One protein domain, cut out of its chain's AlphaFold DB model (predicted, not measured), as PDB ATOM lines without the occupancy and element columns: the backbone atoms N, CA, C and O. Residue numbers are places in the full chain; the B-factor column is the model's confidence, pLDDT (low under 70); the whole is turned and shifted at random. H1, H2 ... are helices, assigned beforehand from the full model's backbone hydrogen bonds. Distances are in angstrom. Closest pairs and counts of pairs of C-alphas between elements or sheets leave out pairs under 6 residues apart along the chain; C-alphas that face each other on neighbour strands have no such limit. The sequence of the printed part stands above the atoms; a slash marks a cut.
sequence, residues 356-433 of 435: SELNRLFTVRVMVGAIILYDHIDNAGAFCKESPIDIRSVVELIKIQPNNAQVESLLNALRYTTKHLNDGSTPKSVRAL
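What this domain is: This is residues 356 to 433 of the 435 residues of the protein "Protein FAM49B" of Toxocara canis (UniProt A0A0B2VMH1). Three helices lie roughly along the long axis as a small, loosely formed bundle, their centres at the corners of a triangle: the long H1, and beside it the helical hairpin of H2 and H3. The short H4 lies near the beginning of H2, at the end of the bundle where H1 and H3 finish. The printed part has 78 residues with four named helices, in the order H1, H2, H3, H4, and no named strand; the class is all helix. It is compact, with a radius of gyration of the C-alphas of 12.2 A, and elongated, spanning 37 by 23 by 19 A.

How they stand to each other: H1, residues 357 to 377, touches H3, residues 404 to 417, with its residues 365 to 372 alone; the closest C-alphas, of Ile 372 and Leu 414, are 6.5 A apart. These two run the same way at a shallow tilt of 10 degrees. H2, residues 391 to 399, is close to H1 but not clearly touching, with the C-alphas of Val 364 and Ile 398 closest at 6.8 A; they run opposite ways at a shallow tilt of 31 degrees. H2 and H3 touch as a hairpin, opposite ways at a shallow tilt of 30 degrees, with the C-alphas of Ile 398 and Val 407 closest at 5.8 A; H3 touches H2 with residues 407 to 411 alone. H4, residues 428 to 431, is close to H2 but not clearly touching, at 6.9 A between the C-alphas of Arg 392 and Val 430, and apart from H1 and H3. In H1, H2 and H3 every O i to N i+4 pair is within hydrogen-bond range; H4 is too short for such a pair.

Where its parts are: H1 begins at C-alpha 357 (4.339, 36.098, 119.218) and is 30.3 A long. H2 is 12.3 A long, and H3 19.6 A, ending at C-alpha 417 (26.934, 42.306, 128.148). H4 ends at C-alpha 431 (32.394, 33.149, 119.108).

The domain as a whole: The C-alphas farthest apart, of Ser 356 and Gly 424, are 39.1 A apart. The printed part has no cut. The link from H1 to H2, residues 378 to 390, is long; H2 to H3 is tight and H3 to H4 short. Mean pLDDT of the printed part is 87.8, and no printed residue is under 70.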
ATOM      1  N   SER A 356       1.612  32.957 121.798       76.25
ATOM      2  CA  SER A 356       1.517  34.203 121.029       76.25
ATOM      3  C   SER A 356       2.917  34.744 120.717       76.25
ATOM      4  O   SER A 356       3.856  34.532 121.487       76.25
ATOM      5  N   GLU A 357       3.064  35.478 119.613       75.00
ATOM      6  CA  GLU A 357       4.339  36.098 119.218       75.00
ATOM      7  C   GLU A 357       4.940  36.950 120.350       75.00
ATOM      8  O   GLU A 357       6.137  36.886 120.629       75.00
ATOM      9  N   LEU A 358       4.082  37.671 121.079       80.06
ATOM     10  CA  LEU A 358       4.475  38.485 122.224       80.06
ATOM     11  C   LEU A 358       5.024  37.639 123.383       80.06
ATOM     12  O   LEU A 358       6.041  38.005 123.973       80.06
ATOM     13  N   ASN A 359       4.398  36.497 123.682       79.06
ATOM     14  CA  ASN A 359       4.867  35.594 124.733       79.06
ATOM     15  C   ASN A 359       6.170  34.900 124.333       79.06
ATOM     16  O   ASN A 359       7.067  34.790 125.163       79.06
ATOM     17  N   ARG A 360       6.307  34.482 123.068       80.88
ATOM     18  CA  ARG A 360       7.556  33.904 122.543       80.88
ATOM     19  C   ARG A 360       8.711  34.877 122.719       80.88
ATOM     20  O   ARG A 360       9.705  34.545 123.357       80.88
ATOM     21  N   LEU A 361       8.539  36.103 122.232       83.25
ATOM     22  CA  LEU A 361       9.538  37.157 122.341       83.25
ATOM     23  C   LEU A 361       9.882  37.482 123.800       83.25
ATOM     24  O   LEU A 361      11.053  37.678 124.131       83.25
ATOM     25  N   PHE A 362       8.875  37.548 124.674       86.19
ATOM     26  CA  PHE A 362       9.086  37.747 126.104       86.19
ATOM     27  C   PHE A 362       9.938  36.621 126.702       86.19
ATOM     28  O   PHE A 362      10.933  36.903 127.368       86.19
ATOM     29  N   THR A 363       9.623  35.361 126.402       83.81
ATOM     30  CA  THR A 363      10.400  34.203 126.859       83.81
ATOM     31  C   THR A 363      11.841  34.244 126.353       83.81
ATOM     32  O   THR A 363      12.755  34.026 127.145       83.81
ATOM     33  N   VAL A 364      12.079  34.605 125.084       87.75
ATOM     34  CA  VAL A 364      13.452  34.763 124.561       87.75
ATOM     35  C   VAL A 364      14.204  35.880 125.285       87.75
ATOM     36  O   VAL A 364      15.369  35.705 125.634       87.75
ATOM     37  N   ARG A 365      13.553  37.016 125.565       90.44
ATOM     38  CA  ARG A 365      14.157  38.125 126.326       90.44
ATOM     39  C   ARG A 365      14.555  37.698 127.735       90.44
ATOM     40  O   ARG A 365      15.665  38.001 128.166       90.44
ATOM     41  N   VAL A 366      13.668  36.990 128.433       90.94
ATOM     42  CA  VAL A 366      13.942  36.459 129.777       90.94
ATOM     43  C   VAL A 366      15.093  35.459 129.730       90.94
ATOM     44  O   VAL A 366      16.002  35.552 130.549       90.94
ATOM     45  N   MET A 367      15.104  34.561 128.743       93.12
ATOM     46  CA  MET A 367      16.184  33.595 128.544       93.12
ATOM     47  C   MET A 367      17.535  34.289 128.319       93.12
ATOM     48  O   MET A 367      18.504  33.959 128.994       93.12
ATOM     49  N   VAL A 368      17.602  35.291 127.434       94.38
ATOM     50  CA  VAL A 368      18.827  36.079 127.205       94.38
ATOM     51  C   VAL A 368      19.284  36.779 128.486       94.38
ATOM     52  O   VAL A 368      20.461  36.704 128.829       94.38
ATOM     53  N   GLY A 369      18.363  37.395 129.234       93.06
ATOM     54  CA  GLY A 369      18.676  38.017 130.524       93.06
ATOM     55  C   GLY A 369      19.226  37.025 131.555       93.06
ATOM     56  O   GLY A 369      20.205  37.326 132.237       93.06
ATOM     57  N   ALA A 370      18.644  35.826 131.635       94.00
ATOM     58  CA  ALA A 370      19.101  34.768 132.530       94.00
ATOM     59  C   ALA A 370      20.491  34.239 132.147       94.00
ATOM     60  O   ALA A 370      21.307  33.999 133.029       94.00
ATOM     61  N   ILE A 371      20.786  34.111 130.849       94.69
ATOM     62  CA  ILE A 371      22.108  33.694 130.356       94.69
ATOM     63  C   ILE A 371      23.168  34.737 130.698       94.69
ATOM     64  O   ILE A 371      24.236  34.374 131.177       94.69
ATOM     65  N   ILE A 372      22.872  36.025 130.489       95.12
ATOM     66  CA  ILE A 372      23.781  37.115 130.870       95.12
ATOM     67  C   ILE A 372      24.065  37.036 132.369       95.12
ATOM     68  O   ILE A 372      25.221  37.058 132.780       95.12
ATOM     69  N   LEU A 373      23.021  36.893 133.189       93.69
ATOM     70  CA  LEU A 373      23.173  36.798 134.636       93.69
ATOM     71  C   LEU A 373      23.996  35.570 135.048       93.69
ATOM     72  O   LEU A 373      24.917  35.703 135.850       93.69
ATOM     73  N   TYR A 374      23.700  34.399 134.479       94.44
ATOM     74  CA  TYR A 374      24.458  33.171 134.709       94.44
ATOM     75  C   TYR A 374      25.933  33.364 134.356       94.44
ATOM     76  O   TYR A 374      26.800  33.017 135.149       94.44
ATOM     77  N   ASP A 375      26.220  33.969 133.203       95.06
ATOM     78  CA  ASP A 375      27.585  34.212 132.751       95.06
ATOM     79  C   ASP A 375      28.361  35.160 133.674       95.06
ATOM     80  O   ASP A 375      29.576  35.065 133.751       95.06
ATOM     81  N   HIS A 376      27.692  36.055 134.403       92.69
ATOM     82  CA  HIS A 376      28.352  36.889 135.414       92.69
ATOM     83  C   HIS A 376      28.570  36.178 136.749       92.69
ATOM     84  O   HIS A 376      29.519  36.511 137.459       92.69
ATOM     85  N   ILE A 377      27.690  35.240 137.103       92.56
ATOM     86  CA  ILE A 377      27.711  34.537 138.393       92.56
ATOM     87  C   ILE A 377      28.661  33.338 138.363       92.56
ATOM     88  O   ILE A 377      29.398  33.119 139.323       92.56
ATOM     89  N   ASP A 378      28.628  32.552 137.290       91.56
ATOM     90  CA  ASP A 378      29.442  31.350 137.164       91.56
ATOM     91  C   ASP A 378      30.906  31.689 136.844       91.56
ATOM     92  O   ASP A 378      31.204  32.603 136.074       91.56
ATOM     93  N   ASN A 379      31.837  30.938 137.436       88.69
ATOM     94  CA  ASN A 379      33.271  31.191 137.269       88.69
ATOM     95  C   ASN A 379      33.798  30.787 135.884       88.69
ATOM     96  O   ASN A 379      34.798  31.351 135.442       88.69
ATOM     97  N   ALA A 380      33.179  29.797 135.234       86.75
ATOM     98  CA  ALA A 380      33.560  29.327 133.902       86.75
ATOM     99  C   ALA A 380      32.737  30.005 132.790       86.75
ATOM    100  O   ALA A 380      33.193  30.088 131.647       86.75
ATOM    101  N   GLY A 381      31.553  30.512 133.135       89.25
ATOM    102  CA  GLY A 381      30.679  31.276 132.259       89.25
ATOM    103  C   GLY A 381      29.756  30.411 131.404       89.25
ATOM    104  O   GLY A 381      29.937  29.203 131.235       89.25
ATOM    105  N   ALA A 382      28.757  31.051 130.801       90.81
ATOM    106  CA  ALA A 382      27.756  30.397 129.961       90.81
ATOM    107  C   ALA A 382      28.334  29.855 128.641       90.81
ATOM    108  O   ALA A 382      27.713  28.999 128.012       90.81
ATOM    109  N   PHE A 383      29.498  30.357 128.213       92.31
ATOM    110  CA  PHE A 383      30.069  30.130 126.879       92.31
ATOM    111  C   PHE A 383      31.208  29.099 126.840       92.31
ATOM    112  O   PHE A 383      31.717  28.794 125.756       92.31
ATOM    113  N   CYS A 384      31.610  28.542 127.987       87.50
ATOM    114  CA  CYS A 384      32.596  27.465 128.036       87.50
ATOM    115  C   CYS A 384      32.027  26.143 127.484       87.50
ATOM    116  O   CYS A 384      30.816  25.962 127.352       87.50
ATOM    117  N   LYS A 385      32.907  25.198 127.131       82.75
ATOM    118  CA  LYS A 385      32.502  23.913 126.532       82.75
ATOM    119  C   LYS A 385      31.748  23.024 127.530       82.75
ATOM    120  O   LYS A 385      30.905  22.226 127.125       82.75
ATOM    121  N   GLU A 386      32.067  23.171 128.807       82.75
ATOM    122  CA  GLU A 386      31.516  22.430 129.938       82.75
ATOM    123  C   GLU A 386      30.226  23.065 130.487       82.75
ATOM    124  O   GLU A 386      29.611  22.508 131.394       82.75
ATOM    125  N   SER A 387      29.801  24.208 129.936       84.25
ATOM    126  CA  SER A 387      28.579  24.899 130.342       84.25
ATOM    127  C   SER A 387      27.351  23.999 130.151       84.25
ATOM    128  O   SER A 387      27.215  23.354 129.104       84.25
ATOM    129  N   PRO A 388      26.403  23.988 131.108       81.69
ATOM    130  CA  PRO A 388      25.121  23.311 130.925       81.69
ATOM    131  C   PRO A 388      24.230  24.012 129.882       81.69
ATOM    132  O   PRO A 388      23.213  23.457 129.473       81.69
ATOM    133  N   ILE A 389      24.590  25.227 129.445       84.62
ATOM    134  CA  ILE A 389      23.807  26.042 128.511       84.62
ATOM    135  C   ILE A 389      24.265  25.787 127.067       84.62
ATOM    136  O   ILE A 389      25.397  26.095 126.694       84.62
ATOM    137  N   ASP A 390      23.355  25.304 126.212       86.44
ATOM    138  CA  ASP A 390      23.597  25.191 124.767       86.44
ATOM    139  C   ASP A 390      23.404  26.547 124.064       86.44
ATOM    140  O   ASP A 390      22.349  26.858 123.505       86.44
ATOM    141  N   ILE A 391      24.455  27.374 124.082       88.69
ATOM    142  CA  ILE A 391      24.460  28.694 123.432       88.69
ATOM    143  C   ILE A 391      24.141  28.608 121.935       88.69
ATOM    144  O   ILE A 391      23.575  29.549 121.375       88.69
ATOM    145  N   ARG A 392      24.475  27.501 121.261       85.38
ATOM    146  CA  ARG A 392      24.225  27.379 119.823       85.38
ATOM    147  C   ARG A 392      22.725  27.281 119.550       85.38
ATOM    148  O   ARG A 392      22.216  28.058 118.743       85.38
ATOM    149  N   SER A 393      22.025  26.424 120.290       80.75
ATOM    150  CA  SER A 393      20.563  26.329 120.218       80.75
ATOM    151  C   SER A 393      19.873  27.629 120.639       80.75
ATOM    152  O   SER A 393      18.892  28.027 120.019       80.75
ATOM    153  N   VAL A 394      20.410  28.348 121.631       86.88
ATOM    154  CA  VAL A 394      19.891  29.672 122.022       86.88
ATOM    155  C   VAL A 394      19.984  30.672 120.869       86.88
ATOM    156  O   VAL A 394      19.013  31.371 120.584       86.88
ATOM    157  N   VAL A 395      21.133  30.753 120.191       88.00
ATOM    158  CA  VAL A 395      21.320  31.673 119.058       88.00
ATOM    159  C   VAL A 395      20.396  31.313 117.895       88.00
ATOM    160  O   VAL A 395      19.823  32.213 117.282       88.00
ATOM    161  N   GLU A 396      20.218  30.026 117.598       86.00
ATOM    162  CA  GLU A 396      19.251  29.563 116.594       86.00
ATOM    163  C   GLU A 396      17.823  29.979 116.970       86.00
ATOM    164  O   GLU A 396      17.120  30.564 116.145       86.00
ATOM    165  N   LEU A 397      17.432  29.805 118.236       83.94
ATOM    166  CA  LEU A 397      16.118  30.206 118.743       83.94
ATOM    167  C   LEU A 397      15.898  31.727 118.663       83.94
ATOM    168  O   LEU A 397      14.800  32.189 118.351       83.94
ATOM    169  N   ILE A 398      16.936  32.530 118.897       87.12
ATOM    170  CA  ILE A 398      16.869  33.983 118.701       87.12
ATOM    171  C   ILE A 398      16.698  34.310 117.210       87.12
ATOM    172  O   ILE A 398      15.879  35.157 116.870       87.12
ATOM    173  N   LYS A 399      17.412  33.628 116.307       85.69
ATOM    174  CA  LYS A 399      17.369  33.904 114.860       85.69
ATOM    175  C   LYS A 399      16.041  33.554 114.188       85.69
ATOM    176  O   LYS A 399      15.722  34.163 113.174       85.69
ATOM    177  N   ILE A 400      15.264  32.621 114.739       83.25
ATOM    178  CA  ILE A 400      13.936  32.265 114.203       83.25
ATOM    179  C   ILE A 400      12.818  33.246 114.603       83.25
ATOM    180  O   ILE A 400      11.671  33.045 114.203       83.25
ATOM    181  N   GLN A 401      13.096  34.284 115.407       82.44
ATOM    182  CA  GLN A 401      12.066  35.277 115.739       82.44
ATOM    183  C   GLN A 401      11.719  36.137 114.509       82.44
ATOM    184  O   GLN A 401      12.615  36.527 113.762       82.44
ATOM    185  N   PRO A 402      10.442  36.511 114.314       75.38
ATOM    186  CA  PRO A 402       9.989  37.200 113.101       75.38
ATOM    187  C   PRO A 402      10.523  38.635 112.951       75.38
ATOM    188  O   PRO A 402      10.546  39.176 111.846       75.38
ATOM    189  N   ASN A 403      10.946  39.281 114.043       83.81
ATOM    190  CA  ASN A 403      11.365  40.681 114.039       83.81
ATOM    191  C   ASN A 403      12.893  40.834 114.073       83.81
ATOM    192  O   ASN A 403      13.501  40.851 115.146       83.81
ATOM    193  N   ASN A 404      13.495  41.057 112.901       84.06
ATOM    194  CA  ASN A 404      14.946  41.215 112.731       84.06
ATOM    195  C   ASN A 404      15.582  42.264 113.662       84.06
ATOM    196  O   ASN A 404      16.676  42.044 114.171       84.06
ATOM    197  N   ALA A 405      14.907  43.385 113.945       86.31
ATOM    198  CA  ALA A 405      15.463  44.411 114.832       86.31
ATOM    199  C   ALA A 405      15.595  43.912 116.283       86.31
ATOM    200  O   ALA A 405      16.522  44.282 117.004       86.31
ATOM    201  N   GLN A 406      14.675  43.051 116.718       85.38
ATOM    202  CA  GLN A 406      14.711  42.455 118.051       85.38
ATOM    203  C   GLN A 406      15.706  41.299 118.132       85.38
ATOM    204  O   GLN A 406      16.382  41.171 119.149       85.38
ATOM    205  N   VAL A 407      15.832  40.508 117.061       87.94
ATOM    206  CA  VAL A 407      16.880  39.484 116.916       87.94
ATOM    207  C   VAL A 407      18.255  40.115 117.116       87.94
ATOM    208  O   VAL A 407      18.998  39.703 118.006       87.94
ATOM    209  N   GLU A 408      18.553  41.176 116.366       90.50
ATOM    210  CA  GLU A 408      19.813  41.914 116.476       90.50
ATOM    211  C   GLU A 408      20.016  42.499 117.876       90.50
ATOM    212  O   GLU A 408      21.099  42.400 118.450       90.50
ATOM    213  N   SER A 409      18.971  43.071 118.479       91.94
ATOM    214  CA  SER A 409      19.053  43.602 119.843       91.94
ATOM    215  C   SER A 409      19.414  42.524 120.873       91.94
ATOM    216  O   SER A 409      20.229  42.785 121.757       91.94
ATOM    217  N   LEU A 410      18.844  41.322 120.758       92.94
ATOM    218  CA  LEU A 410      19.098  40.202 121.668       92.94
ATOM    219  C   LEU A 410      20.490  39.596 121.471       92.94
ATOM    220  O   LEU A 410      21.183  39.318 122.451       92.94
ATOM    221  N   LEU A 411      20.929  39.435 120.219       92.94
ATOM    222  CA  LEU A 411      22.281  38.968 119.911       92.94
ATOM    223  C   LEU A 411      23.338  39.970 120.384       92.94
ATOM    224  O   LEU A 411      24.342  39.562 120.962       92.94
ATOM    225  N   ASN A 412      23.094  41.271 120.215       92.94
ATOM    226  CA  ASN A 412      23.980  42.319 120.720       92.94
ATOM    227  C   ASN A 412      24.001  42.371 122.250       92.94
ATOM    228  O   ASN A 412      25.061  42.596 122.832       92.94
ATOM    229  N   ALA A 413      22.868  42.120 122.915       93.25
ATOM    230  CA  ALA A 413      22.844  41.999 124.367       93.25
ATOM    231  C   ALA A 413      23.785  40.877 124.822       93.25
ATOM    232  O   ALA A 413      24.688  41.143 125.612       93.25
ATOM    233  N   LEU A 414      23.669  39.668 124.262       93.75
ATOM    234  CA  LEU A 414      24.621  38.590 124.556       93.75
ATOM    235  C   LEU A 414      26.056  39.012 124.219       93.75
ATOM    236  O   LEU A 414      26.928  38.919 125.067       93.75
ATOM    237  N   ARG A 415      26.299  39.574 123.032       92.50
ATOM    238  CA  ARG A 415      27.647  39.945 122.578       92.50
ATOM    239  C   ARG A 415      28.373  40.920 123.505       92.50
ATOM    240  O   ARG A 415      29.569  40.762 123.737       92.50
ATOM    241  N   TYR A 416      27.679  41.955 123.970       91.69
ATOM    242  CA  TYR A 416      28.314  43.088 124.645       91.69
ATOM    243  C   TYR A 416      28.142  43.088 126.161       91.69
ATOM    244  O   TYR A 416      28.848  43.832 126.837       91.69
ATOM    245  N   THR A 417      27.215  42.295 126.703       93.31
ATOM    246  CA  THR A 417      26.934  42.306 128.148       93.31
ATOM    247  C   THR A 417      27.406  41.058 128.875       93.31
ATOM    248  O   THR A 417      27.438  41.073 130.099       93.31
ATOM    249  N   THR A 418      27.808  40.000 128.170       92.12
ATOM    250  CA  THR A 418      28.367  38.791 128.792       92.12
ATOM    251  C   THR A 418      29.850  38.964 129.096       92.12
ATOM    252  O   THR A 418      30.579  39.587 128.322       92.12
ATOM    253  N   LYS A 419      30.298  38.386 130.205       91.19
ATOM    254  CA  LYS A 419      31.664  38.450 130.714       91.19
ATOM    255  C   LYS A 419      32.614  37.522 129.955       91.19
ATOM    256  O   LYS A 419      33.682  37.974 129.560       91.19
ATOM    257  N   HIS A 420      32.230  36.265 129.718       93.81
ATOM    258  CA  HIS A 420      33.174  35.223 129.280       93.81
ATOM    259  C   HIS A 420      33.123  34.912 127.771       93.81
ATOM    260  O   HIS A 420      33.920  34.113 127.277       93.81
ATOM    261  N   LEU A 421      32.242  35.543 126.980       89.62
ATOM    262  CA  LEU A 421      32.142  35.279 125.529       89.62
ATOM    263  C   LEU A 421      33.481  35.465 124.788       89.62
ATOM    264  O   LEU A 421      33.790  34.720 123.854       89.62
ATOM    265  N   ASN A 422      34.283  36.445 125.206       87.31
ATOM    266  CA  ASN A 422      35.568  36.761 124.578       87.31
ATOM    267  C   ASN A 422      36.765  36.046 125.220       87.31
ATOM    268  O   ASN A 422      37.896  36.236 124.763       87.31
ATOM    269  N   ASP A 423      36.534  35.198 126.222       88.19
ATOM    270  CA  ASP A 423      37.604  34.497 126.919       88.19
ATOM    271  C   ASP A 423      38.273  33.435 126.045       88.19
ATOM    272  O   ASP A 423      37.701  32.879 125.100       88.19
ATOM    273  N   GLY A 424      39.526  33.119 126.385       81.19
ATOM    274  CA  GLY A 424      40.301  32.083 125.701       81.19
ATOM    275  C   GLY A 424      39.689  30.682 125.819       81.19
ATOM    276  O   GLY A 424      39.886  29.864 124.920       81.19
ATOM    277  N   SER A 425      38.924  30.427 126.887       82.75
ATOM    278  CA  SER A 425      38.179  29.184 127.133       82.75
ATOM    279  C   SER A 425      36.956  29.026 126.223       82.75
ATOM    280  O   SER A 425      36.515  27.899 125.990       82.75
ATOM    281  N   THR A 426      36.432  30.118 125.655       88.38
ATOM    282  CA  THR A 426      35.248  30.068 124.795       88.38
ATOM    283  C   THR A 426      35.596  29.496 123.411       88.38
ATOM    284  O   THR A 426      36.440  30.055 122.679       88.38
ATOM    285  N   PRO A 427      34.932  28.400 122.979       90.12
ATOM    286  CA  PRO A 427      35.201  27.769 121.694       90.12
ATOM    287  C   PRO A 427      35.072  28.752 120.524       90.12
ATOM    288  O   PRO A 427      34.115  29.523 120.432       90.12
ATOM    289  N   LYS A 428      36.004  28.692 119.563       87.81
ATOM    290  CA  LYS A 428      35.975  29.550 118.358       87.81
ATOM    291  C   LYS A 428      34.655  29.434 117.590       87.81
ATOM    292  O   LYS A 428      34.153  30.430 117.083       87.81
ATOM    293  N   SER A 429      34.072  28.235 117.552       87.44
ATOM    294  CA  SER A 429      32.777  27.985 116.916       87.44
ATOM    295  C   SER A 429      31.607  28.694 117.596       87.44
ATOM    296  O   SER A 429      30.605  28.925 116.937       87.44
ATOM    297  N   VAL A 430      31.707  28.990 118.897       87.00
ATOM    298  CA  VAL A 430      30.685  29.734 119.649       87.00
ATOM    299  C   VAL A 430      30.862  31.232 119.415       87.00
ATOM    300  O   VAL A 430      29.895  31.907 119.087       87.00
ATOM    301  N   ARG A 431      32.101  31.744 119.456       87.44
ATOM    302  CA  ARG A 431      32.394  33.149 119.108       87.44
ATOM    303  C   ARG A 431      31.953  33.514 117.691       87.44
ATOM    304  O   ARG A 431      31.402  34.584 117.485       87.44
ATOM    305  N   ALA A 432      32.120  32.599 116.736       88.00
ATOM    306  CA  ALA A 432      31.688  32.794 115.350       88.00
ATOM    307  C   ALA A 432      30.163  32.961 115.179       88.00
ATOM    308  O   ALA A 432      29.719  33.390 114.118       88.00
ATOM    309  N   LEU A 433      29.355  32.634 116.196       87.00
ATOM    310  CA  LEU A 433      27.907  32.854 116.165       87.00
ATOM    311  C   LEU A 433      27.525  34.334 116.333       87.00
ATOM    312  O   LEU A 433      26.399  34.694 115.984       87.00
TER     313      LEU A 433